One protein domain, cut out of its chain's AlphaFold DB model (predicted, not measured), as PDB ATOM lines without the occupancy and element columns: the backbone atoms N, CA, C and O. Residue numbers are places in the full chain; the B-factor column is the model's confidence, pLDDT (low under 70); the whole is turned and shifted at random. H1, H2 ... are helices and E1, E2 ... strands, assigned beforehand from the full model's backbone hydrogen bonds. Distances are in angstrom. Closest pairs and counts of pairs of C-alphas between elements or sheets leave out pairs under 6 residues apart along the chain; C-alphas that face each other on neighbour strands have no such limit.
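What this domain is: This is residues 265 to 452 of the 709 residues of the protein "Cell division protein FtsW/RodA/SpoVE family" of Clostridium sp. CAG:678 (UniProt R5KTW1). A twisted wall of seven strands has four helices over one face, H1 and H2 over one part and H4 and H5 over another, while its other face has no named helix. The fifth helix, H3, and the long link before it make an arm that runs away from the sheet at the start of E4. The printed part has 188 residues, with five named helices and seven named strands in the order H1 H2 E1 E2 E3 H3 E4 H4 H5 E5 E6 E7. The sheet's order is E1 E2 E3 E4 E5 E6 E7, antiparallel throughout, and the class is mixed, helices and strands, in two layers, helices on one face of a sheet. The whole is only just compact, close to loose, with a radius of gyration of the C-alphas of 19.3 A and spans of 58 by 39 by 37 A.

How they stand to each other: H1, residues 265 to 276, is on the sheet over E4, residues 353 to 361, and E5, residues 412 to 418, at a height over the sheet of 9.9 A; its closest C-alphas to E5 are Glu 274 and Phe 415, 7.2 A. H2, residues 280 to 288, is over E2, residues 302 to 309, and E3, residues 313 to 319, at a height of 8.9 A. H1 and H2 are close but not clearly touching, the closest C-alphas being Leu 273 and Ala 283, 6.9 A, at a shallow tilt of 28 degrees, opposite ways. E1, residues 295 to 299, an edge strand, begins the meander E1 E2 E3, each strand the antiparallel neighbour of the one before; N 297 and O 305 are 2.9 A apart, and N 306 and O 317 are 2.9 A apart. H3, residues 334 to 350, is not on the sheet and is apart from the other helices. E4 is the antiparallel neighbour of E3, with N 316 to O 358 at 2.9 A, and of E5, with N 357 to O 415 at 2.9 A. H4, residues 382 to 390, and H5, residues 398 to 405, are on the same face as H1, both over E6, residues 425 to 435, and E7, residues 438 to 448, though H5 only just over E6, with 3 C-alphas falling on it. The closest C-alphas of H4 and E6 are Glu 382 and Ser 435, 5.8 A; those of H5 and E7 are Thr 398 and Arg 448, 6.4 A. E5 E6 E7 is the second meander, with N 414 to O 428 at 2.9 A and N 429 to O 444 at 2.9 A. In the five helices every O i to N i+4 pair is within hydrogen-bond range.

Where its parts are: H1 begins at C-alpha 265 (24.617, 0.513, -34.969) and is 16.4 A long; H2 is 11.9 A, E1 13.2 A, E2 21.6 A and E3 20.1 A. H3 begins at C-alpha 334 (72.213, -9.165, -58.551) and is 24.8 A long, and E4 is 24.5 A. H4 is 12.4 A, H5 10.7 A, E5 20.0 A and E6 31.9 A; E7, 31.2 A, ends at C-alpha 448 (47.202, 3.551, -34.155).

The domain as a whole: The C-alphas of Gly 333 and Ile 373, the two farthest apart, are 61.2 A apart. The printed part has no cut. The links E3 to H3 and E4 to H4 are long, with 14 and 20 residues. The mean pLDDT of the printed part is 82.0; residues 322 to 352, residues 420 to 424 and residue 437 are under 70.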
ATOM      1  N   SER A 265      24.432   1.558 -35.987       94.25
ATOM      2  CA  SER A 265      24.617   0.513 -34.969       94.25
ATOM      3  C   SER A 265      25.748  -0.449 -35.349       94.25
ATOM      4  O   SER A 265      26.542  -0.838 -34.494       94.25
ATOM      5  N   ALA A 266      25.867  -0.790 -36.637       95.50
ATOM      6  CA  ALA A 266      26.964  -1.604 -37.147       95.50
ATOM      7  C   ALA A 266      28.306  -0.867 -37.052       95.50
ATOM      8  O   ALA A 266      29.299  -1.446 -36.618       95.50
ATOM      9  N   PHE A 267      28.337   0.420 -37.395       96.00
ATOM     10  CA  PHE A 267      29.516   1.259 -37.222       96.00
ATOM     11  C   PHE A 267      29.944   1.320 -35.748       96.00
ATOM     12  O   PHE A 267      31.102   1.044 -35.435       96.00
ATOM     13  N   GLU A 268      29.011   1.553 -34.819       95.44
ATOM     14  CA  GLU A 268      29.295   1.541 -33.379       95.44
ATOM     15  C   GLU A 268      29.836   0.180 -32.907       95.44
ATOM     16  O   GLU A 268      30.852   0.126 -32.212       95.44
ATOM     17  N   LEU A 269      29.232  -0.933 -33.338       95.62
ATOM     18  CA  LEU A 269      29.728  -2.279 -33.037       95.62
ATOM     19  C   LEU A 269      31.185  -2.463 -33.489       95.62
ATOM     20  O   LEU A 269      32.010  -2.994 -32.743       95.62
ATOM     21  N   LEU A 270      31.518  -2.023 -34.703       95.94
ATOM     22  CA  LEU A 270      32.853  -2.217 -35.265       95.94
ATOM     23  C   LEU A 270      33.900  -1.278 -34.670       95.94
ATOM     24  O   LEU A 270      35.046  -1.694 -34.517       95.94
ATOM     25  N   THR A 271      33.527  -0.066 -34.253       94.00
ATOM     26  CA  THR A 271      34.429   0.778 -33.451       94.00
ATOM     27  C   THR A 271      34.718   0.151 -32.082       94.00
ATOM     28  O   THR A 271      35.851   0.205 -31.600       94.00
ATOM     29  N   GLN A 272      33.743  -0.531 -31.467       94.12
ATOM     30  CA  GLN A 272      33.978  -1.310 -30.246       94.12
ATOM     31  C   GLN A 272      34.883  -2.522 -30.505       94.12
ATOM     32  O   GLN A 272      35.760  -2.805 -29.684       94.12
ATOM     33  N   LEU A 273      34.720  -3.203 -31.643       94.19
ATOM     34  CA  LEU A 273      35.608  -4.288 -32.064       94.19
ATOM     35  C   LEU A 273      37.043  -3.775 -32.233       94.19
ATOM     36  O   LEU A 273      37.968  -4.338 -31.646       94.19
ATOM     37  N   GLU A 274      37.233  -2.680 -32.979       91.44
ATOM     38  CA  GLU A 274      38.531  -2.019 -33.169       91.44
ATOM     39  C   GLU A 274      39.170  -1.686 -31.818       91.44
ATOM     40  O   GLU A 274      40.341  -1.999 -31.569       91.44
ATOM     41  N   LYS A 275      38.393  -1.105 -30.904       87.81
ATOM     42  CA  LYS A 275      38.890  -0.671 -29.604       87.81
ATOM     43  C   LYS A 275      39.299  -1.836 -28.709       87.81
ATOM     44  O   LYS A 275      40.354  -1.746 -28.075       87.81
ATOM     45  N   ASN A 276      38.520  -2.917 -28.677       89.31
ATOM     46  CA  ASN A 276      38.628  -3.951 -27.644       89.31
ATOM     47  C   ASN A 276      39.346  -5.233 -28.085       89.31
ATOM     48  O   ASN A 276      39.875  -5.926 -27.222       89.31
ATOM     49  N   CYS A 277      39.401  -5.540 -29.385       90.44
ATOM     50  CA  CYS A 277      39.976  -6.791 -29.886       90.44
ATOM     51  C   CYS A 277      41.376  -6.575 -30.480       90.44
ATOM     52  O   CYS A 277      41.674  -5.541 -31.094       90.44
ATOM     53  N   ARG A 278      42.269  -7.540 -30.258       84.50
ATOM     54  CA  ARG A 278      43.665  -7.535 -30.724       84.50
ATOM     55  C   ARG A 278      44.043  -8.817 -31.455       84.50
ATOM     56  O   ARG A 278      44.931  -8.766 -32.300       84.50
ATOM     57  N   THR A 279      43.400  -9.937 -31.138       87.81
ATOM     58  CA  THR A 279      43.670 -11.259 -31.730       87.81
ATOM     59  C   THR A 279      42.525 -11.721 -32.635       87.81
ATOM     60  O   THR A 279      41.426 -11.163 -32.584       87.81
ATOM     61  N   GLN A 280      42.770 -12.738 -33.469       90.38
ATOM     62  CA  GLN A 280      41.714 -13.358 -34.283       90.38
ATOM     63  C   GLN A 280      40.668 -14.032 -33.395       90.38
ATOM     64  O   GLN A 280      39.480 -13.959 -33.689       90.38
ATOM     65  N   GLU A 281      41.095 -14.649 -32.292       91.12
ATOM     66  CA  GLU A 281      40.215 -15.329 -31.345       91.12
ATOM     67  C   GLU A 281      39.283 -14.347 -30.631       91.12
ATOM     68  O   GLU A 281      38.083 -14.596 -30.559       91.12
ATOM     69  N   GLU A 282      39.810 -13.211 -30.162       93.31
ATOM     70  CA  GLU A 282      38.999 -12.144 -29.560       93.31
ATOM     71  C   GLU A 282      38.013 -11.556 -30.572       93.31
ATOM     72  O   GLU A 282      36.846 -11.352 -30.246       93.31
ATOM     73  N   ALA A 283      38.464 -11.306 -31.808       93.50
ATOM     74  CA  ALA A 283      37.603 -10.793 -32.866       93.50
ATOM     75  C   ALA A 283      36.496 -11.797 -33.233       93.50
ATOM     76  O   ALA A 283      35.341 -11.404 -33.368       93.50
ATOM     77  N   ALA A 284      36.826 -13.087 -33.346       94.19
ATOM     78  CA  ALA A 284      35.858 -14.150 -33.602       94.19
ATOM     79  C   ALA A 284      34.828 -14.253 -32.469       94.19
ATOM     80  O   ALA A 284      33.632 -14.231 -32.742       94.19
ATOM     81  N   GLU A 285      35.269 -14.293 -31.207       95.31
ATOM     82  CA  GLU A 285      34.370 -14.346 -30.049       95.31
ATOM     83  C   GLU A 285      33.470 -13.104 -29.973       95.31
ATOM     84  O   GLU A 285      32.283 -13.213 -29.663       95.31
ATOM     85  N   PHE A 286      34.001 -11.919 -30.281       96.25
ATOM     86  CA  PHE A 286      33.223 -10.681 -30.314       96.25
ATOM     87  C   PHE A 286      32.135 -10.719 -31.396       96.25
ATOM     88  O   PHE A 286      30.987 -10.366 -31.126       96.25
ATOM     89  N   ILE A 287      32.482 -11.170 -32.606       95.31
ATOM     90  CA  ILE A 287      31.553 -11.278 -33.737       95.31
ATOM     91  C   ILE A 287      30.480 -12.343 -33.478       95.31
ATOM     92  O   ILE A 287      29.296 -12.069 -33.666       95.31
ATOM     93  N   GLU A 288      30.865 -13.524 -32.987       93.50
ATOM     94  CA  GLU A 288      29.943 -14.629 -32.687       93.50
ATOM     95  C   GLU A 288      28.950 -14.300 -31.562       93.50
ATOM     96  O   GLU A 288      27.844 -14.837 -31.539       93.50
ATOM     97  N   ASN A 289      29.326 -13.413 -30.636       94.38
ATOM     98  CA  ASN A 289      28.452 -12.938 -29.561       94.38
ATOM     99  C   ASN A 289      27.659 -11.669 -29.925       94.38
ATOM    100  O   ASN A 289      26.938 -11.141 -29.072       94.38
ATOM    101  N   SER A 290      27.797 -11.154 -31.150       93.38
ATOM    102  CA  SER A 290      27.073  -9.962 -31.595       93.38
ATOM    103  C   SER A 290      25.596 -10.260 -31.903       93.38
ATOM    104  O   SER A 290      25.183 -11.410 -32.042       93.38
ATOM    105  N   GLU A 291      24.770  -9.214 -32.010       90.12
ATOM    106  CA  GLU A 291      23.356  -9.348 -32.407       90.12
ATOM    107  C   GLU A 291      23.175  -9.642 -33.909       90.12
ATOM    108  O   GLU A 291      22.059  -9.911 -34.358       90.12
ATOM    109  N   TYR A 292      24.261  -9.584 -34.683       89.44
ATOM    110  CA  TYR A 292      24.261  -9.779 -36.125       89.44
ATOM    111  C   TYR A 292      24.549 -11.242 -36.472       89.44
ATOM    112  O   TYR A 292      25.457 -11.866 -35.925       89.44
ATOM    113  N   ASP A 293      23.791 -11.786 -37.423       90.06
ATOM    114  CA  ASP A 293      23.924 -13.175 -37.875       90.06
ATOM    115  C   ASP A 293      25.011 -13.285 -38.959       90.06
ATOM    116  O   ASP A 293      24.729 -13.356 -40.157       90.06
ATOM    117  N   PHE A 294      26.276 -13.199 -38.540       93.25
ATOM    118  CA  PHE A 294      27.425 -13.333 -39.435       93.25
ATOM    119  C   PHE A 294      27.540 -14.761 -39.975       93.25
ATOM    120  O   PHE A 294      27.563 -15.734 -39.216       93.25
ATOM    121  N   TYR A 295      27.715 -14.901 -41.290       92.81
ATOM    122  CA  TYR A 295      28.102 -16.181 -41.866       92.81
ATOM    123  C   TYR A 295      29.611 -16.377 -41.722       92.81
ATOM    124  O   TYR A 295      30.412 -15.468 -41.954       92.81
ATOM    125  N   ARG A 296      30.004 -17.591 -41.343       93.31
ATOM    126  CA  ARG A 296      31.407 -17.978 -41.226       93.31
ATOM    127  C   ARG A 296      31.945 -18.431 -42.581       93.31
ATOM    128  O   ARG A 296      31.320 -19.263 -43.239       93.31
ATOM    129  N   ASN A 297      33.111 -17.921 -42.967       90.38
ATOM    130  CA  ASN A 297      33.860 -18.406 -44.119       90.38
ATOM    131  C   ASN A 297      34.944 -19.391 -43.650       90.38
ATOM    132  O   ASN A 297      35.781 -19.045 -42.815       90.38
ATOM    133  N   GLU A 298      34.906 -20.624 -44.158       89.31
ATOM    134  CA  GLU A 298      35.868 -21.674 -43.820       89.31
ATOM    135  C   GLU A 298      36.497 -22.252 -45.091       89.31
ATOM    136  O   GLU A 298      35.793 -22.758 -45.969       89.31
ATOM    137  N   GLU A 299      37.827 -22.256 -45.152       84.81
ATOM    138  CA  GLU A 299      38.596 -22.897 -46.214       84.81
ATOM    139  C   GLU A 299      39.572 -23.906 -45.597       84.81
ATOM    140  O   GLU A 299      40.235 -23.649 -44.597       84.81
ATOM    141  N   ASN A 300      39.619 -25.129 -46.135       81.56
ATOM    142  CA  ASN A 300      40.498 -26.205 -45.646       81.56
ATOM    143  C   ASN A 300      40.408 -26.505 -44.128       81.56
ATOM    144  O   ASN A 300      41.339 -27.062 -43.544       81.56
ATOM    145  N   GLY A 301      39.273 -26.195 -43.490       78.12
ATOM    146  CA  GLY A 301      39.052 -26.390 -42.052       78.12
ATOM    147  C   GLY A 301      39.645 -25.294 -41.157       78.12
ATOM    148  O   GLY A 301      39.659 -25.472 -39.938       78.12
ATOM    149  N   LYS A 302      40.127 -24.191 -41.740       83.06
ATOM    150  CA  LYS A 302      40.496 -22.951 -41.050       83.06
ATOM    151  C   LYS A 302      39.389 -21.914 -41.245       83.06
ATOM    152  O   LYS A 302      38.677 -21.937 -42.246       83.06
ATOM    153  N   ILE A 303      39.217 -21.042 -40.253       88.00
ATOM    154  CA  ILE A 303      38.299 -19.904 -40.350       88.00
ATOM    155  C   ILE A 303      39.049 -18.796 -41.086       88.00
ATOM    156  O   ILE A 303      40.041 -18.283 -40.570       88.00
ATOM    157  N   GLU A 304      38.576 -18.442 -42.275       90.12
ATOM    158  CA  GLU A 304      39.143 -17.361 -43.094       90.12
ATOM    159  C   GLU A 304      38.545 -16.002 -42.721       90.12
ATOM    160  O   GLU A 304      39.115 -14.953 -43.009       90.12
ATOM    161  N   GLY A 305      37.389 -16.002 -42.053       93.44
ATOM    162  CA  GLY A 305      36.748 -14.780 -41.606       93.44
ATOM    163  C   GLY A 305      35.237 -14.894 -41.471       93.44
ATOM    164  O   GLY A 305      34.664 -15.987 -41.436       93.44
ATOM    165  N   TYR A 306      34.592 -13.734 -41.414       95.88
ATOM    166  CA  TYR A 306      33.149 -13.591 -41.260       95.88
ATOM    167  C   TYR A 306      32.610 -12.574 -42.253       95.88
ATOM    168  O   TYR A 306      33.251 -11.562 -42.531       95.88
ATOM    169  N   GLY A 307      31.406 -12.816 -42.753       94.38
ATOM    170  CA  GLY A 307      30.693 -11.852 -43.574       94.38
ATOM    171  C   GLY A 307      29.290 -11.604 -43.045       94.38
ATOM    172  O   GLY A 307      28.652 -12.483 -42.468       94.38
ATOM    173  N   PHE A 308      28.797 -10.394 -43.254       92.88
ATOM    174  CA  PHE A 308      27.415 -10.029 -42.995       92.88
ATOM    175  C   PHE A 308      26.937  -9.097 -44.106       92.88
ATOM    176  O   PHE A 308      27.621  -8.138 -44.451       92.88
ATOM    177  N   GLY A 309      25.776  -9.397 -44.681       87.31
ATOM    178  CA  GLY A 309      25.114  -8.546 -45.665       87.31
ATOM    179  C   GLY A 309      23.794  -8.047 -45.096       87.31
ATOM    180  O   GLY A 309      22.932  -8.852 -44.749       87.31
ATOM    181  N   SER A 310      23.646  -6.730 -45.002       86.69
ATOM    182  CA  SER A 310      22.379  -6.060 -44.716       86.69
ATOM    183  C   SER A 310      21.749  -5.560 -46.018       86.69
ATOM    184  O   SER A 310      22.279  -5.705 -47.116       86.69
ATOM    185  N   ASN A 311      20.599  -4.916 -45.875       81.25
ATOM    186  CA  ASN A 311      19.942  -4.180 -46.931       81.25
ATOM    187  C   ASN A 311      20.738  -2.947 -47.422       81.25
ATOM    188  O   ASN A 311      20.516  -2.460 -48.526       81.25
ATOM    189  N   LEU A 312      21.567  -2.350 -46.569       86.94
ATOM    190  CA  LEU A 312      22.215  -1.064 -46.864       86.94
ATOM    191  C   LEU A 312      23.739  -1.173 -46.965       86.94
ATOM    192  O   LEU A 312      24.380  -0.344 -47.603       86.94
ATOM    193  N   PHE A 313      24.329  -2.163 -46.309       91.31
ATOM    194  CA  PHE A 313      25.769  -2.274 -46.145       91.31
ATOM    195  C   PHE A 313      26.180  -3.730 -46.024       91.31
ATOM    196  O   PHE A 313      25.362  -4.604 -45.730       91.31
ATOM    197  N   TYR A 314      27.473  -3.969 -46.166       92.81
ATOM    198  CA  TYR A 314      28.090  -5.235 -45.818       92.81
ATOM    199  C   TYR A 314      29.208  -5.022 -44.805       92.81
ATOM    200  O   TYR A 314      29.807  -3.947 -44.717       92.81
ATOM    201  N   ILE A 315      29.470  -6.071 -44.034       96.12
ATOM    202  CA  ILE A 315      30.631  -6.189 -43.167       96.12
ATOM    203  C   ILE A 315      31.425  -7.398 -43.634       96.12
ATOM    204  O   ILE A 315      30.878  -8.497 -43.748       96.12
ATOM    205  N   THR A 316      32.720  -7.204 -43.837       96.50
ATOM    206  CA  THR A 316      33.671  -8.283 -44.093       96.50
ATOM    207  C   THR A 316      34.748  -8.244 -43.024       96.50
ATOM    208  O   THR A 316      35.354  -7.199 -42.793       96.50
ATOM    209  N   VAL A 317      34.980  -9.380 -42.375       96.06
ATOM    210  CA  VAL A 317      36.087  -9.625 -41.452       96.06
ATOM    211  C   VAL A 317      36.973 -10.678 -42.098       96.06
ATOM    212  O   VAL A 317      36.496 -11.775 -42.362       96.06
ATOM    213  N   GLU A 318      38.239 -10.363 -42.343       92.75
ATOM    214  CA  GLU A 318      39.204 -11.264 -42.988       92.75
ATOM    215  C   GLU A 318      40.332 -11.585 -42.012       92.75
ATOM    216  O   GLU A 318      40.937 -10.675 -41.440       92.75
ATOM    217  N   PHE A 319      40.610 -12.869 -41.798       91.12
ATOM    218  CA  PHE A 319      41.698 -13.356 -40.954       91.12
ATOM    219  C   PHE A 319      42.908 -13.703 -41.816       91.12
ATOM    220  O   PHE A 319      42.772 -14.325 -42.861       91.12
ATOM    221  N   TYR A 320      44.096 -13.297 -41.370       83.62
ATOM    222  CA  TYR A 320      45.344 -13.549 -42.093       83.62
ATOM    223  C   TYR A 320      46.079 -14.759 -41.517       83.62
ATOM    224  O   TYR A 320      46.241 -14.865 -40.299       83.62
ATOM    225  N   HIS A 321      46.571 -15.656 -42.374       76.94
ATOM    226  CA  HIS A 321      47.270 -16.870 -41.946       76.94
ATOM    227  C   HIS A 321      48.738 -16.852 -42.397       76.94
ATOM    228  O   HIS A 321      49.069 -16.423 -43.495       76.94
ATOM    229  N   GLU A 322      49.657 -17.374 -41.574       63.56
ATOM    230  CA  GLU A 322      51.112 -17.368 -41.867       63.56
ATOM    231  C   GLU A 322      51.517 -18.164 -43.137       63.56
ATOM    232  O   GLU A 322      52.673 -18.099 -43.566       63.56
ATOM    233  N   GLU A 323      50.598 -18.931 -43.735       55.94
ATOM    234  CA  GLU A 323      50.817 -19.742 -44.943       55.94
ATOM    235  C   GLU A 323      50.672 -18.949 -46.262       55.94
ATOM    236  O   GLU A 323      51.064 -19.472 -47.305       55.94
ATOM    237  N   ASP A 324      50.224 -17.685 -46.230       52.28
ATOM    238  CA  ASP A 324      49.970 -16.829 -47.412       52.28
ATOM    239  C   ASP A 324      51.240 -16.266 -48.100       52.28
ATOM    240  O   ASP A 324      51.225 -15.210 -48.736       52.28
ATOM    241  N   LYS A 325      52.375 -16.967 -47.990       51.00
ATOM    242  CA  LYS A 325      53.674 -16.532 -48.525       51.00
ATOM    243  C   LYS A 325      53.716 -16.576 -50.052       51.00
ATOM    244  O   LYS A 325      53.420 -17.605 -50.666       51.00
ATOM    245  N   ILE A 326      54.157 -15.488 -50.683       48.84
ATOM    246  CA  ILE A 326      54.254 -15.383 -52.148       48.84
ATOM    247  C   ILE A 326      55.630 -15.903 -52.583       48.84
ATOM    248  O   ILE A 326      56.635 -15.220 -52.417       48.84
ATOM    249  N   GLN A 327      55.698 -17.103 -53.172       43.34
ATOM    250  CA  GLN A 327      56.959 -17.650 -53.695       43.34
ATOM    251  C   GLN A 327      57.283 -17.127 -55.104       43.34
ATOM    252  O   GLN A 327      56.517 -17.361 -56.042       43.34
ATOM    253  N   TYR A 328      58.446 -16.493 -55.271       48.59
ATOM    254  CA  TYR A 328      59.031 -16.174 -56.579       48.59
ATOM    255  C   TYR A 328      60.096 -17.223 -56.972       48.59
ATOM    256  O   TYR A 328      60.680 -17.884 -56.117       48.59
ATOM    257  N   GLU A 329      60.340 -17.426 -58.274       45.03
ATOM    258  CA  GLU A 329      61.378 -18.360 -58.756       45.03
ATOM    259  C   GLU A 329      62.796 -17.814 -58.486       45.03
ATOM    260  O   GLU A 329      63.087 -16.663 -58.811       45.03
ATOM    261  N   GLU A 330      63.698 -18.656 -57.953       41.91
ATOM    262  CA  GLU A 330      65.110 -18.319 -57.697       41.91
ATOM    263  C   GLU A 330      65.817 -17.848 -58.981       41.91
ATOM    264  O   GLU A 330      66.102 -18.627 -59.898       41.91
ATOM    265  N   VAL A 331      66.183 -16.567 -59.032       40.94
ATOM    266  CA  VAL A 331      67.078 -16.027 -60.062       40.94
ATOM    267  C   VAL A 331      68.464 -15.861 -59.447       40.94
ATOM    268  O   VAL A 331      68.609 -15.283 -58.385       40.94
ATOM    269  N   GLY A 332      69.528 -16.346 -60.086       41.41
ATOM    270  CA  GLY A 332      70.895 -16.127 -59.596       41.41
ATOM    271  C   GLY A 332      71.448 -14.735 -59.946       41.41
ATOM    272  O   GLY A 332      71.211 -14.218 -61.038       41.41
ATOM    273  N   GLY A 333      72.272 -14.156 -59.065       44.78
ATOM    274  CA  GLY A 333      72.995 -12.892 -59.295       44.78
ATOM    275  C   GLY A 333      72.334 -11.660 -58.658       44.78
ATOM    276  O   GLY A 333      71.470 -11.789 -57.802       44.78
ATOM    277  N   ILE A 334      72.745 -10.451 -59.067       39.34
ATOM    278  CA  ILE A 334      72.213  -9.165 -58.551       39.34
ATOM    279  C   ILE A 334      70.667  -9.070 -58.631       39.34
ATOM    280  O   ILE A 334      70.076  -8.562 -57.682       39.34
ATOM    281  N   PRO A 335      69.987  -9.585 -59.680       41.31
ATOM    282  CA  PRO A 335      68.518  -9.638 -59.724       41.31
ATOM    283  C   PRO A 335      67.886 -10.625 -58.727       41.31
ATOM    284  O   PRO A 335      66.753 -10.417 -58.315       41.31
ATOM    285  N   GLY A 336      68.616 -11.672 -58.336       45.72
ATOM    286  CA  GLY A 336      68.194 -12.655 -57.337       45.72
ATOM    287  C   GLY A 336      68.107 -12.096 -55.937       45.72
ATOM    288  O   GLY A 336      67.077 -12.191 -55.292       45.72
ATOM    289  N   ILE A 337      69.170 -11.400 -55.529       50.22
ATOM    290  CA  ILE A 337      69.236 -10.702 -54.238       50.22
ATOM    291  C   ILE A 337      68.064  -9.714 -54.100       50.22
ATOM    292  O   ILE A 337      67.515  -9.551 -53.020       50.22
ATOM    293  N   TYR A 338      67.669  -9.069 -55.202       49.16
ATOM    294  CA  TYR A 338      66.532  -8.149 -55.242       49.16
ATOM    295  C   TYR A 338      65.170  -8.856 -55.127       49.16
ATOM    296  O   TYR A 338      64.286  -8.350 -54.444       49.16
ATOM    297  N   LEU A 339      64.994 -10.015 -55.770       50.03
ATOM    298  CA  LEU A 339      63.764 -10.806 -55.657       50.03
ATOM    299  C   LEU A 339      63.616 -11.444 -54.269       50.03
ATOM    300  O   LEU A 339      62.519 -11.397 -53.723       50.03
ATOM    301  N   ASP A 340      64.707 -11.931 -53.674       52.69
ATOM    302  CA  ASP A 340      64.719 -12.439 -52.294       52.69
ATOM    303  C   ASP A 340      64.314 -11.337 -51.297       52.69
ATOM    304  O   ASP A 340      63.494 -11.571 -50.415       52.69
ATOM    305  N   LEU A 341      64.805 -10.103 -51.487       51.47
ATOM    306  CA  LEU A 341      64.415  -8.940 -50.680       51.47
ATOM    307  C   LEU A 341      62.920  -8.601 -50.810       51.47
ATOM    308  O   LEU A 341      62.271  -8.326 -49.807       51.47
ATOM    309  N   LEU A 342      62.358  -8.623 -52.025       49.50
ATOM    310  CA  LEU A 342      60.922  -8.382 -52.244       49.50
ATOM    311  C   LEU A 342      60.043  -9.509 -51.677       49.50
ATOM    312  O   LEU A 342      58.919  -9.260 -51.237       49.50
ATOM    313  N   GLN A 343      60.542 -10.745 -51.693       53.59
ATOM    314  CA  GLN A 343      59.861 -11.897 -51.115       53.59
ATOM    315  C   GLN A 343      59.851 -11.821 -49.583       53.59
ATOM    316  O   GLN A 343      58.779 -11.924 -48.991       53.59
ATOM    317  N   ASP A 344      60.990 -11.507 -48.955       51.19
ATOM    318  CA  ASP A 344      61.075 -11.247 -47.512       51.19
ATOM    319  C   ASP A 344      60.148 -10.089 -47.081       51.19
ATOM    320  O   ASP A 344      59.571 -10.134 -45.998       51.19
ATOM    321  N   GLN A 345      59.937  -9.075 -47.933       52.41
ATOM    322  CA  GLN A 345      59.010  -7.960 -47.681       52.41
ATOM    323  C   GLN A 345      57.536  -8.358 -47.680       52.41
ATOM    324  O   GLN A 345      56.806  -8.000 -46.755       52.41
ATOM    325  N   ASN A 346      57.082  -9.065 -48.717       49.09
ATOM    326  CA  ASN A 346      55.694  -9.516 -48.787       49.09
ATOM    327  C   ASN A 346      55.406 -10.551 -47.698       49.09
ATOM    328  O   ASN A 346      54.349 -10.486 -47.075       49.09
ATOM    329  N   ASP A 347      56.368 -11.428 -47.408       48.38
ATOM    330  CA  ASP A 347      56.249 -12.427 -46.351       48.38
ATOM    331  C   ASP A 347      56.267 -11.784 -44.950       48.38
ATOM    332  O   ASP A 347      55.495 -12.202 -44.089       48.38
ATOM    333  N   ALA A 348      57.073 -10.740 -44.705       49.22
ATOM    334  CA  ALA A 348      57.074  -9.997 -43.436       49.22
ATOM    335  C   ALA A 348      55.801  -9.158 -43.240       49.22
ATOM    336  O   ALA A 348      55.249  -9.118 -42.138       49.22
ATOM    337  N   LYS A 349      55.304  -8.527 -44.312       51.47
ATOM    338  CA  LYS A 349      54.055  -7.758 -44.302       51.47
ATOM    339  C   LYS A 349      52.853  -8.675 -44.073       51.47
ATOM    340  O   LYS A 349      52.088  -8.429 -43.144       51.47
ATOM    341  N   ALA A 350      52.751  -9.778 -44.819       48.03
ATOM    342  CA  ALA A 350      51.724 -10.807 -44.637       48.03
ATOM    343  C   ALA A 350      51.763 -11.434 -43.230       48.03
ATOM    344  O   ALA A 350      50.720 -11.588 -42.602       48.03
ATOM    345  N   ALA A 351      52.955 -11.706 -42.681       52.38
ATOM    346  CA  ALA A 351      53.120 -12.280 -41.340       52.38
ATOM    347  C   ALA A 351      52.801 -11.314 -40.177       52.38
ATOM    348  O   ALA A 351      52.769 -11.736 -39.015       52.38
ATOM    349  N   SER A 352      52.600 -10.023 -40.463       64.12
ATOM    350  CA  SER A 352      52.310  -8.996 -39.457       64.12
ATOM    351  C   SER A 352      50.819  -8.704 -39.287       64.12
ATOM    352  O   SER A 352      50.444  -8.110 -38.278       64.12
ATOM    353  N   TYR A 353      49.958  -9.123 -40.217       74.00
ATOM    354  CA  TYR A 353      48.519  -8.901 -40.111       74.00
ATOM    355  C   TYR A 353      47.856  -9.920 -39.186       74.00
ATOM    356  O   TYR A 353      48.199 -11.098 -39.180       74.00
ATOM    357  N   VAL A 354      46.876  -9.464 -38.410       85.75
ATOM    358  CA  VAL A 354      46.030 -10.341 -37.591       85.75
ATOM    359  C   VAL A 354      44.691 -10.514 -38.288       85.75
ATOM    360  O   VAL A 354      44.312 -11.627 -38.639       85.75
ATOM    361  N   TYR A 355      43.987  -9.410 -38.525       90.25
ATOM    362  CA  TYR A 355      42.723  -9.396 -39.252       90.25
ATOM    363  C   TYR A 355      42.439  -8.008 -39.828       90.25
ATOM    364  O   TYR A 355      42.978  -7.002 -39.352       90.25
ATOM    365  N   SER A 356      41.577  -7.945 -40.837       91.81
ATOM    366  CA  SER A 356      41.007  -6.696 -41.334       91.81
ATOM    367  C   SER A 356      39.490  -6.717 -41.224       91.81
ATOM    368  O   SER A 356      38.866  -7.776 -41.230       91.81
ATOM    369  N   VAL A 357      38.903  -5.535 -41.081       96.00
ATOM    370  CA  VAL A 357      37.457  -5.341 -41.074       96.00
ATOM    371  C   VAL A 357      37.113  -4.228 -42.040       96.00
ATOM    372  O   VAL A 357      37.741  -3.170 -42.011       96.00
ATOM    373  N   THR A 358      36.100  -4.457 -42.867       97.19
ATOM    374  CA  THR A 358      35.517  -3.458 -43.762       97.19
ATOM    375  C   THR A 358      34.017  -3.391 -43.520       97.19
ATOM    376  O   THR A 358      33.338  -4.407 -43.619       97.19
ATOM    377  N   LEU A 359      33.514  -2.197 -43.227       97.38
ATOM    378  CA  LEU A 359      32.107  -1.821 -43.292       97.38
ATOM    379  C   LEU A 359      31.946  -0.840 -44.441       97.38
ATOM    380  O   LEU A 359      32.582   0.211 -44.435       97.38
ATOM    381  N   ALA A 360      31.083  -1.152 -45.398       95.19
ATOM    382  CA  ALA A 360      30.826  -0.261 -46.520       95.19
ATOM    383  C   ALA A 360      29.357  -0.300 -46.923       95.19
ATOM    384  O   ALA A 360      28.713  -1.352 -46.865       95.19
ATOM    385  N   ILE A 361      28.842   0.854 -47.340       92.25
ATOM    386  CA  ILE A 361      27.542   0.949 -48.006       92.25
ATOM    387  C   ILE A 361      27.584   0.120 -49.297       92.25
ATOM    388  O   ILE A 361      28.543   0.206 -50.062       92.25
ATOM    389  N   ASP A 362      26.544  -0.680 -49.532       87.69
ATOM    390  CA  ASP A 362      26.334  -1.358 -50.811       87.69
ATOM    391  C   ASP A 362      25.411  -0.498 -51.675       87.69
ATOM    392  O   ASP A 362      24.194  -0.488 -51.491       87.69
ATOM    393  N   ASP A 363      25.988   0.264 -52.600       86.38
ATOM    394  CA  ASP A 363      25.242   1.105 -53.534       86.38
ATOM    395  C   ASP A 363      24.777   0.337 -54.786       86.38
ATOM    396  O   ASP A 363      23.912   0.818 -55.518       86.38
ATOM    397  N   THR A 364      25.263  -0.892 -54.996       84.56
ATOM    398  CA  THR A 364      24.933  -1.745 -56.150       84.56
ATOM    399  C   THR A 364      23.425  -1.946 -56.371       84.56
ATOM    400  O   THR A 364      22.984  -1.927 -57.527       84.56
ATOM    401  N   PRO A 365      22.591  -2.138 -55.326       79.44
ATOM    402  CA  PRO A 365      21.149  -2.304 -55.489       79.44
ATOM    403  C   PRO A 365      20.408  -1.019 -55.889       79.44
ATOM    404  O   PRO A 365      19.220  -1.097 -56.214       79.44
ATOM    405  N   PHE A 366      21.065   0.147 -55.851       85.12
ATOM    406  CA  PHE A 366      20.455   1.460 -56.055       85.12
ATOM    407  C   PHE A 366      20.734   1.977 -57.470       85.12
ATOM    408  O   PHE A 366      21.848   2.376 -57.794       85.12
ATOM    409  N   GLU A 367      19.708   2.047 -58.324       84.25
ATOM    410  CA  GLU A 367      19.866   2.464 -59.736       84.25
ATOM    411  C   GLU A 367      20.476   3.871 -59.893       84.25
ATOM    412  O   GLU A 367      21.203   4.120 -60.852       84.25
ATOM    413  N   ASN A 368      20.219   4.767 -58.932       83.69
ATOM    414  CA  ASN A 368      20.768   6.128 -58.889       83.69
ATOM    415  C   ASN A 368      21.931   6.285 -57.886       83.69
ATOM    416  O   ASN A 368      22.272   7.413 -57.536       83.69
ATOM    417  N   GLY A 369      22.497   5.190 -57.365       86.19
ATOM    418  CA  GLY A 369      23.558   5.224 -56.353       86.19
ATOM    419  C   GLY A 369      23.230   6.168 -55.188       86.19
ATOM    420  O   GLY A 369      22.108   6.175 -54.662       86.19
ATOM    421  N   TYR A 370      24.187   7.024 -54.826       87.50
ATOM    422  CA  TYR A 370      24.052   8.004 -53.745       87.50
ATOM    423  C   TYR A 370      23.071   9.164 -54.018       87.50
ATOM    424  O   TYR A 370      22.803   9.957 -53.117       87.50
ATOM    425  N   ASP A 371      22.471   9.255 -55.209       86.19
ATOM    426  CA  ASP A 371      21.369  10.191 -55.490       86.19
ATOM    427  C   ASP A 371      19.982   9.612 -55.184       86.19
ATOM    428  O   ASP A 371      18.969  10.319 -55.248       86.19
ATOM    429  N   SER A 372      19.919   8.331 -54.812       88.31
ATOM    430  CA  SER A 372      18.696   7.695 -54.320       88.31
ATOM    431  C   SER A 372      18.196   8.333 -53.017       88.31
ATOM    432  O   SER A 372      18.964   8.870 -52.217       88.31
ATOM    433  N   ILE A 373      16.884   8.262 -52.768       89.38
ATOM    434  CA  ILE A 373      16.263   8.826 -51.556       89.38
ATOM    435  C   ILE A 373      16.864   8.200 -50.292       89.38
ATOM    436  O   ILE A 373      17.041   8.884 -49.282       89.38
ATOM    437  N   THR A 374      17.172   6.906 -50.340       88.50
ATOM    438  CA  THR A 374      17.735   6.181 -49.200       88.50
ATOM    439  C   THR A 374      19.154   6.648 -48.867       88.50
ATOM    440  O   THR A 374      19.414   6.966 -47.701       88.50
ATOM    441  N   LEU A 375      20.034   6.745 -49.873       88.31
ATOM    442  CA  LEU A 375      21.468   7.005 -49.688       88.31
ATOM    443  C   LEU A 375      21.841   8.489 -49.631       88.31
ATOM    444  O   LEU A 375      22.877   8.825 -49.070       88.31
ATOM    445  N   ARG A 376      21.015   9.389 -50.172       87.00
ATOM    446  CA  ARG A 376      21.392  10.798 -50.361       87.00
ATOM    447  C   ARG A 376      21.819  11.535 -49.094       87.00
ATOM    448  O   ARG A 376      22.693  12.387 -49.183       87.00
ATOM    449  N   ASP A 377      21.222  11.232 -47.945       83.56
ATOM    450  CA  ASP A 377      21.592  11.903 -46.688       83.56
ATOM    451  C   ASP A 377      22.797  11.237 -45.988       83.56
ATOM    452  O   ASP A 377      23.088  11.578 -44.848       83.56
ATOM    453  N   LEU A 378      23.454  10.258 -46.627       85.50
ATOM    454  CA  LEU A 378      24.773   9.745 -46.221       85.50
ATOM    455  C   LEU A 378      25.921  10.528 -46.877       85.50
ATOM    456  O   LEU A 378      27.084  10.258 -46.595       85.50
ATOM    457  N   LYS A 379      25.600  11.446 -47.794       89.25
ATOM    458  CA  LYS A 379      26.576  12.338 -48.416       89.25
ATOM    459  C   LYS A 379      26.905  13.463 -47.439       89.25
ATOM    460  O   LYS A 379      25.989  14.069 -46.882       89.25
ATOM    461  N   SER A 380      28.188  13.749 -47.286       90.88
ATOM    462  CA  SER A 380      28.684  14.894 -46.531       90.88
ATOM    463  C   SER A 380      28.534  16.155 -47.380       90.88
ATOM    464  O   SER A 380      28.824  16.155 -48.583       90.88
ATOM    465  N   ASP A 381      28.057  17.237 -46.768       88.81
ATOM    466  CA  ASP A 381      28.029  18.540 -47.425       88.81
ATOM    467  C   ASP A 381      29.393  19.246 -47.347       88.81
ATOM    468  O   ASP A 381      30.345  18.771 -46.726       88.81
ATOM    469  N   GLU A 382      29.507  20.390 -48.023       87.62
ATOM    470  CA  GLU A 382      30.771  21.122 -48.103       87.62
ATOM    471  C   GLU A 382      31.283  21.583 -46.727       87.62
ATOM    472  O   GLU A 382      32.498  21.676 -46.527       87.62
ATOM    473  N   ASP A 383      30.380  21.903 -45.799       90.56
ATOM    474  CA  ASP A 383      30.741  22.407 -44.478       90.56
ATOM    475  C   ASP A 383      31.201  21.261 -43.571       90.56
ATOM    476  O   ASP A 383      32.205  21.417 -42.877       90.56
ATOM    477  N   GLU A 384      30.563  20.090 -43.657       92.25
ATOM    478  CA  GLU A 384      31.016  18.868 -42.984       92.25
ATOM    479  C   GLU A 384      32.427  18.464 -43.445       92.25
ATOM    480  O   GLU A 384      33.299  18.197 -42.619       92.25
ATOM    481  N   ILE A 385      32.710  18.506 -44.754       93.12
ATOM    482  CA  ILE A 385      34.056  18.200 -45.273       93.12
ATOM    483  C   ILE A 385      35.102  19.223 -44.806       93.12
ATOM    484  O   ILE A 385      36.232  18.845 -44.491       93.12
ATOM    485  N   LYS A 386      34.761  20.518 -44.742       93.31
ATOM    486  CA  LYS A 386      35.666  21.534 -44.170       93.31
ATOM    487  C   LYS A 386      35.947  21.263 -42.700       93.31
ATOM    488  O   LYS A 386      37.083  21.444 -42.271       93.31
ATOM    489  N   GLU A 387      34.936  20.843 -41.944       95.56
ATOM    490  CA  GLU A 387      35.102  20.479 -40.542       95.56
ATOM    491  C   GLU A 387      36.078  19.302 -40.421       95.56
ATOM    492  O   GLU A 387      37.091  19.437 -39.742       95.56
ATOM    493  N   LEU A 388      35.895  18.230 -41.199       95.44
ATOM    494  CA  LEU A 388      36.802  17.072 -41.207       95.44
ATOM    495  C   LEU A 388      38.277  17.430 -41.491       95.44
ATOM    496  O   LEU A 388      39.174  16.835 -40.891       95.44
ATOM    497  N   TYR A 389      38.538  18.402 -42.374       95.19
ATOM    498  CA  TYR A 389      39.892  18.901 -42.681       95.19
ATOM    499  C   TYR A 389      40.404  19.992 -41.725       95.19
ATOM    500  O   TYR A 389      41.553  20.422 -41.832       95.19
ATOM    501  N   SER A 390      39.574  20.470 -40.797       95.06
ATOM    502  CA  SER A 390      39.989  21.446 -39.782       95.06
ATOM    503  C   SER A 390      40.772  20.814 -38.630       95.06
ATOM    504  O   SER A 390      41.444  21.524 -37.884       95.06
ATOM    505  N   PHE A 391      40.700  19.488 -38.485       94.19
ATOM    506  CA  PHE A 391      41.493  18.750 -37.512       94.19
ATOM    507  C   PHE A 391      42.963  18.727 -37.939       94.19
ATOM    508  O   PHE A 391      43.271  18.348 -39.067       94.19
ATOM    509  N   ILE A 392      43.871  19.123 -37.043       91.88
ATOM    510  CA  ILE A 392      45.317  19.162 -37.298       91.88
ATOM    511  C   ILE A 392      45.970  17.984 -36.555       91.88
ATOM    512  O   ILE A 392      46.211  18.094 -35.351       91.88
ATOM    513  N   PRO A 393      46.269  16.851 -37.225       87.44
ATOM    514  CA  PRO A 393      46.608  15.601 -36.543       87.44
ATOM    515  C   PRO A 393      47.802  15.691 -35.595       87.44
ATOM    516  O   PRO A 393      47.754  15.162 -34.489       87.44
ATOM    517  N   TYR A 394      48.859  16.408 -35.983       82.69
ATOM    518  CA  TYR A 394      50.090  16.493 -35.194       82.69
ATOM    519  C   TYR A 394      49.970  17.356 -33.921       82.69
ATOM    520  O   TYR A 394      50.885  17.352 -33.096       82.69
ATOM    521  N   GLU A 395      48.877  18.109 -33.738       87.56
ATOM    522  CA  GLU A 395      48.597  18.847 -32.495       87.56
ATOM    523  C   GLU A 395      47.847  18.000 -31.458       87.56
ATOM    524  O   GLU A 395      47.690  18.412 -30.305       87.56
ATOM    525  N   HIS A 396      47.410  16.806 -31.858       88.69
ATOM    526  CA  HIS A 396      46.545  15.934 -31.084       88.69
ATOM    527  C   HIS A 396      47.145  14.540 -30.917       88.69
ATOM    528  O   HIS A 396      48.072  14.112 -31.601       88.69
ATOM    529  N   THR A 397      46.605  13.802 -29.956       86.06
ATOM    530  CA  THR A 397      46.890  12.378 -29.821       86.06
ATOM    531  C   THR A 397      46.079  11.577 -30.838       86.06
ATOM    532  O   THR A 397      44.951  11.932 -31.175       86.06
ATOM    533  N   THR A 398      46.585  10.414 -31.248       85.25
ATOM    534  CA  THR A 398      45.847   9.493 -32.132       85.25
ATOM    535  C   THR A 398      44.482   9.089 -31.563       85.25
ATOM    536  O   THR A 398      43.549   8.796 -32.302       85.25
ATOM    537  N   GLN A 399      44.340   9.046 -30.234       86.81
ATOM    538  CA  GLN A 399      43.058   8.731 -29.606       86.81
ATOM    539  C   GLN A 399      42.039   9.863 -29.798       86.81
ATOM    540  O   GLN A 399      40.883   9.567 -30.090       86.81
ATOM    541  N   GLU A 400      42.462  11.124 -29.679       91.62
ATOM    542  CA  GLU A 400      41.617  12.293 -29.964       91.62
ATOM    543  C   GLU A 400      41.231  12.345 -31.447       91.62
ATOM    544  O   GLU A 400      40.077  12.615 -31.758       91.62
ATOM    545  N   GLU A 401      42.154  12.007 -32.351       92.12
ATOM    546  CA  GLU A 401      41.893  11.918 -33.793       92.12
ATOM    547  C   GLU A 401      40.820  10.866 -34.118       92.12
ATOM    548  O   GLU A 401      39.846  11.140 -34.820       92.12
ATOM    549  N   ILE A 402      40.930   9.666 -33.539       91.12
ATOM    550  CA  ILE A 402      39.926   8.605 -33.709       91.12
ATOM    551  C   ILE A 402      38.568   9.041 -33.150       91.12
ATOM    552  O   ILE A 402      37.541   8.829 -33.796       91.12
ATOM    553  N   GLU A 403      38.546   9.639 -31.957       92.88
ATOM    554  CA  GLU A 403      37.319  10.145 -31.330       92.88
ATOM    555  C   GLU A 403      36.682  11.283 -32.128       92.88
ATOM    556  O   GLU A 403      35.458  11.407 -32.128       92.88
ATOM    557  N   TYR A 404      37.485  12.091 -32.818       95.31
ATOM    558  CA  TYR A 404      37.019  13.153 -33.695       95.31
ATOM    559  C   TYR A 404      36.308  12.587 -34.929       95.31
ATOM    560  O   TYR A 404      35.117  12.827 -35.114       95.31
ATOM    561  N   TYR A 405      36.984  11.748 -35.720       94.06
ATOM    562  CA  TYR A 405      36.405  11.201 -36.955       94.06
ATOM    563  C   TYR A 405      35.213  10.264 -36.703       94.06
ATOM    564  O   TYR A 405      34.268  10.234 -37.491       94.06
ATOM    565  N   THR A 406      35.181   9.568 -35.561       92.38
ATOM    566  CA  THR A 406      34.052   8.697 -35.174       92.38
ATOM    567  C   THR A 406      32.748   9.469 -34.908       92.38
ATOM    568  O   THR A 406      31.674   8.872 -34.905       92.38
ATOM    569  N   GLN A 407      32.799  10.791 -34.693       92.62
ATOM    570  CA  GLN A 407      31.588  11.613 -34.524       92.62
ATOM    571  C   GLN A 407      30.789  11.765 -35.824       92.62
ATOM    572  O   GLN A 407      29.590  12.046 -35.775       92.62
ATOM    573  N   TYR A 408      31.437  11.545 -36.967       92.94
ATOM    574  CA  TYR A 408      30.843  11.615 -38.294       92.94
ATOM    575  C   TYR A 408      30.538  10.209 -38.807       92.94
ATOM    576  O   TYR A 408      31.200   9.239 -38.442       92.94
ATOM    577  N   THR A 409      29.525  10.086 -39.665       89.69
ATOM    578  CA  THR A 409      29.125   8.792 -40.236       89.69
ATOM    579  C   THR A 409      29.799   8.607 -41.597       89.69
ATOM    580  O   THR A 409      29.390   9.267 -42.550       89.69
ATOM    581  N   PRO A 410      30.826   7.747 -41.720       94.88
ATOM    582  CA  PRO A 410      31.463   7.506 -43.008       94.88
ATOM    583  C   PRO A 410      30.552   6.680 -43.929       94.88
ATOM    584  O   PRO A 410      29.613   6.033 -43.474       94.88
ATOM    585  N   VAL A 411      30.856   6.652 -45.228       94.50
ATOM    586  CA  VAL A 411      30.272   5.676 -46.171       94.50
ATOM    587  C   VAL A 411      31.048   4.356 -46.175       94.50
ATOM    588  O   VAL A 411      30.474   3.295 -46.429       94.50
ATOM    589  N   THR A 412      32.335   4.416 -45.823       95.69
ATOM    590  CA  THR A 412      33.194   3.248 -45.612       95.69
ATOM    591  C   THR A 412      34.024   3.442 -44.353       95.69
ATOM    592  O   THR A 412      34.715   4.449 -44.199       95.69
ATOM    593  N   TYR A 413      34.015   2.440 -43.484       97.00
ATOM    594  CA  TYR A 413      34.896   2.336 -42.334       97.00
ATOM    595  C   TYR A 413      35.713   1.056 -42.446       97.00
ATOM    596  O   TYR A 413      35.162  -0.042 -42.535       97.00
ATOM    597  N   LYS A 414      37.035   1.184 -42.441       96.06
ATOM    598  CA  LYS A 414      37.949   0.047 -42.520       96.06
ATOM    599  C   LYS A 414      38.967   0.128 -41.402       96.06
ATOM    600  O   LYS A 414      39.459   1.205 -41.095       96.06
ATOM    601  N   PHE A 415      39.350  -1.010 -40.843       92.81
ATOM    602  CA  PHE A 415      40.566  -1.066 -40.049       92.81
ATOM    603  C   PHE A 415      41.321  -2.374 -40.240       92.81
ATOM    604  O   PHE A 415      40.750  -3.417 -40.553       92.81
ATOM    605  N   ILE A 416      42.633  -2.299 -40.057       87.81
ATOM    606  CA  ILE A 416      43.559  -3.421 -40.153       87.81
ATOM    607  C   ILE A 416      44.291  -3.526 -38.821       87.81
ATOM    608  O   ILE A 416      44.924  -2.562 -38.376       87.81
ATOM    609  N   LYS A 417      44.209  -4.696 -38.185       86.50
ATOM    610  CA  LYS A 417      44.964  -5.013 -36.974       86.50
ATOM    611  C   LYS A 417      46.243  -5.748 -37.319       86.50
ATOM    612  O   LYS A 417      46.237  -6.709 -38.087       86.50
ATOM    613  N   TYR A 418      47.316  -5.315 -36.678       77.44
ATOM    614  CA  TYR A 418      48.629  -5.919 -36.805       77.44
ATOM    615  C   TYR A 418      49.043  -6.597 -35.500       77.44
ATOM    616  O   TYR A 418      48.556  -6.268 -34.415       77.44
ATOM    617  N   LYS A 419      49.943  -7.570 -35.628       71.31
ATOM    618  CA  LYS A 419      50.527  -8.335 -34.535       71.31
ATOM    619  C   LYS A 419      51.263  -7.374 -33.603       71.31
ATOM    620  O   LYS A 419      51.852  -6.391 -34.051       71.31
ATOM    621  N   GLN A 420      51.212  -7.651 -32.300       61.75
ATOM    622  CA  GLN A 420      51.925  -6.848 -31.302       61.75
ATOM    623  C   GLN A 420      53.420  -6.761 -31.656       61.75
ATOM    624  O   GLN A 420      54.016  -7.756 -32.071       61.75
ATOM    625  N   GLY A 421      53.985  -5.560 -31.536       63.59
ATOM    626  CA  GLY A 421      55.315  -5.213 -32.027       63.59
ATOM    627  C   GLY A 421      55.343  -3.766 -32.506       63.59
ATOM    628  O   GLY A 421      54.675  -2.904 -31.942       63.59
ATOM    629  N   LEU A 422      56.057  -3.508 -33.596       56.56
ATOM    630  CA  LEU A 422      56.227  -2.176 -34.178       56.56
ATOM    631  C   LEU A 422      55.129  -1.712 -35.144       56.56
ATOM    632  O   LEU A 422      55.132  -0.575 -35.609       56.56
ATOM    633  N   ALA A 423      54.230  -2.615 -35.507       63.09
ATOM    634  CA  ALA A 423      53.267  -2.352 -36.552       63.09
ATOM    635  C   ALA A 423      52.158  -1.410 -36.062       63.09
ATOM    636  O   ALA A 423      51.621  -1.566 -34.959       63.09
ATOM    637  N   THR A 424      51.799  -0.440 -36.897       69.50
ATOM    638  CA  THR A 424      50.688   0.473 -36.634       69.50
ATOM    639  C   THR A 424      49.403  -0.120 -37.187       69.50
ATOM    640  O   THR A 424      49.303  -0.448 -38.368       69.50
ATOM    641  N   SER A 425      48.392  -0.264 -36.329       81.50
ATOM    642  CA  SER A 425      47.046  -0.571 -36.815       81.50
ATOM    643  C   SER A 425      46.537   0.601 -37.632       81.50
ATOM    644  O   SER A 425      46.719   1.745 -37.234       81.50
ATOM    645  N   ARG A 426      45.905   0.329 -38.768       86.50
ATOM    646  CA  ARG A 426      45.391   1.382 -39.649       86.50
ATOM    647  C   ARG A 426      43.890   1.451 -39.536       86.50
ATOM    648  O   ARG A 426      43.242   0.408 -39.516       86.50
ATOM    649  N   ILE A 427      43.357   2.658 -39.472       92.31
ATOM    650  CA  ILE A 427      41.926   2.935 -39.480       92.31
ATOM    651  C   ILE A 427      41.678   3.914 -40.616       92.31
ATOM    652  O   ILE A 427      42.350   4.932 -40.702       92.31
ATOM    653  N   THR A 428      40.731   3.607 -41.487       94.56
ATOM    654  CA  THR A 428      40.392   4.421 -42.647       94.56
ATOM    655  C   THR A 428      38.920   4.789 -42.580       94.56
ATOM    656  O   THR A 428      38.056   3.910 -42.530       94.56
ATOM    657  N   TYR A 429      38.647   6.087 -42.636       96.00
ATOM    658  CA  TYR A 429      37.312   6.639 -42.828       96.00
ATOM    659  C   TYR A 429      37.209   7.174 -44.251       96.00
ATOM    660  O   TYR A 429      38.125   7.847 -44.731       96.00
ATOM    661  N   GLN A 430      36.107   6.863 -44.927       95.56
ATOM    662  CA  GLN A 430      35.784   7.446 -46.223       95.56
ATOM    663  C   GLN A 430      34.474   8.211 -46.125       95.56
ATOM    664  O   GLN A 430      33.457   7.643 -45.724       95.56
ATOM    665  N   TYR A 431      34.503   9.473 -46.535       94.75
ATOM    666  CA  TYR A 431      33.336  10.346 -46.603       94.75
ATOM    667  C   TYR A 431      33.102  10.737 -48.057       94.75
ATOM    668  O   TYR A 431      34.047  11.064 -48.778       94.75
ATOM    669  N   LEU A 432      31.852  10.659 -48.503       92.94
ATOM    670  CA  LEU A 432      31.471  11.038 -49.858       92.94
ATOM    671  C   LEU A 432      30.953  12.471 -49.839       92.94
ATOM    672  O   LEU A 432      29.877  12.719 -49.298       92.94
ATOM    673  N   GLU A 433      31.689  13.391 -50.454       90.81
ATOM    674  CA  GLU A 433      31.205  14.746 -50.692       90.81
ATOM    675  C   GLU A 433      30.337  14.775 -51.948       90.81
ATOM    676  O   GLU A 433      30.680  14.183 -52.978       90.81
ATOM    677  N   ASP A 434      29.234  15.513 -51.878       82.31
ATOM    678  CA  ASP A 434      28.487  15.931 -53.061       82.31
ATOM    679  C   ASP A 434      28.046  17.388 -52.923       82.31
ATOM    680  O   ASP A 434      27.005  17.720 -52.350       82.31
ATOM    681  N   SER A 435      28.890  18.274 -53.442       74.69
ATOM    682  CA  SER A 435      28.750  19.722 -53.345       74.69
ATOM    683  C   SER A 435      28.668  20.337 -54.745       74.69
ATOM    684  O   SER A 435      29.611  20.960 -55.240       74.69
ATOM    685  N   GLY A 436      27.522  20.155 -55.408       71.12
ATOM    686  CA  GLY A 436      27.225  20.777 -56.702       71.12
ATOM    687  C   GLY A 436      27.895  20.061 -57.874       71.12
ATOM    688  O   GLY A 436      27.476  18.973 -58.249       71.12
ATOM    689  N   ALA A 437      28.896  20.688 -58.498       69.69
ATOM    690  CA  ALA A 437      29.657  20.071 -59.590       69.69
ATOM    691  C   ALA A 437      30.720  19.061 -59.113       69.69
ATOM    692  O   ALA A 437      31.320  18.377 -59.944       69.69
ATOM    693  N   PHE A 438      30.958  18.976 -57.799       75.88
ATOM    694  CA  PHE A 438      31.961  18.102 -57.197       75.88
ATOM    695  C   PHE A 438      31.306  16.932 -56.479       75.88
ATOM    696  O   PHE A 438      30.624  17.137 -55.478       75.88
ATOM    697  N   SER A 439      31.583  15.723 -56.961       83.56
ATOM    698  CA  SER A 439      31.369  14.486 -56.217       83.56
ATOM    699  C   SER A 439      32.715  13.793 -56.068       83.56
ATOM    700  O   SER A 439      33.364  13.487 -57.072       83.56
ATOM    701  N   ASP A 440      33.168  13.630 -54.829       88.69
ATOM    702  CA  ASP A 440      34.507  13.128 -54.536       88.69
ATOM    703  C   ASP A 440      34.541  12.360 -53.211       88.69
ATOM    704  O   ASP A 440      33.757  12.607 -52.295       88.69
ATOM    705  N   MET A 441      35.459  11.402 -53.117       91.31
ATOM    706  CA  MET A 441      35.661  10.592 -51.923       91.31
ATOM    707  C   MET A 441      36.858  11.123 -51.135       91.31
ATOM    708  O   MET A 441      37.954  11.307 -51.676       91.31
ATOM    709  N   HIS A 442      36.642  11.376 -49.848       93.19
ATOM    710  CA  HIS A 442      37.635  11.892 -48.916       93.19
ATOM    711  C   HIS A 442      38.101  10.776 -47.996       93.19
ATOM    712  O   HIS A 442      37.279  10.111 -47.370       93.19
ATOM    713  N   TYR A 443      39.415  10.580 -47.928       92.88
ATOM    714  CA  TYR A 443      40.048   9.491 -47.194       92.88
ATOM    715  C   TYR A 443      40.805  10.064 -46.001       92.88
ATOM    716  O   TYR A 443      41.651  10.940 -46.174       92.88
ATOM    717  N   PHE A 444      40.527   9.533 -44.816       93.25
ATOM    718  CA  PHE A 444      41.246   9.856 -43.589       93.25
ATOM    719  C   PHE A 444      41.820   8.560 -43.028       93.25
ATOM    720  O   PHE A 444      41.068   7.685 -42.592       93.25
ATOM    721  N   GLU A 445      43.143   8.402 -43.116       90.38
ATOM    722  CA  GLU A 445      43.867   7.227 -42.630       90.38
ATOM    723  C   GLU A 445      44.630   7.570 -41.351       90.38
ATOM    724  O   GLU A 445      45.514   8.419 -41.348       90.38
ATOM    725  N   ILE A 446      44.304   6.858 -40.276       89.38
ATOM    726  CA  ILE A 446      44.884   7.033 -38.951       89.38
ATOM    727  C   ILE A 446      45.726   5.807 -38.615       89.38
ATOM    728  O   ILE A 446      45.263   4.666 -38.717       89.38
ATOM    729  N   SER A 447      46.949   6.043 -38.148       83.88
ATOM    730  CA  SER A 447      47.850   4.998 -37.661       83.88
ATOM    731  C   SER A 447      47.813   4.917 -36.135       83.88
ATOM    732  O   SER A 447      48.368   5.764 -35.446       83.88
ATOM    733  N   ARG A 448      47.186   3.868 -35.588       80.44
ATOM    734  CA  ARG A 448      47.202   3.551 -34.155       80.44
ATOM    735  C   ARG A 448      48.458   2.768 -33.795       80.44
ATOM    736  O   ARG A 448      48.641   1.614 -34.189       80.44
ATOM    737  N   GLU A 449      49.292   3.402 -32.990       77.94
ATOM    738  CA  GLU A 449      50.575   2.876 -32.537       77.94
ATOM    739  C   GLU A 449      50.396   1.850 -31.418       77.94
ATOM    740  O   GLU A 449      49.474   1.935 -30.600       77.94
ATOM    741  N   SER A 450      51.266   0.842 -31.396       74.75
ATOM    742  CA  SER A 450      51.315  -0.116 -30.296       74.75
ATOM    743  C   SER A 450      51.927   0.533 -29.049       74.75
ATOM    744  O   SER A 450      52.686   1.497 -29.146       74.75
ATOM    745  N   GLN A 451      51.660  -0.032 -27.868       74.44
ATOM    746  CA  GLN A 451      52.314   0.438 -26.641       74.44
ATOM    747  C   GLN A 451      53.843   0.314 -26.727       74.44
ATOM    748  O   GLN A 451      54.548   1.200 -26.268       74.44
ATOM    749  N   GLU A 452      54.356  -0.736 -27.376       74.75
ATOM    750  CA  GLU A 452      55.797  -0.923 -27.572       74.75
ATOM    751  C   GLU A 452      56.418   0.190 -28.436       74.75
ATOM    752  O   GLU A 452      57.513   0.662 -28.133       74.75
TER     753      GLU A 452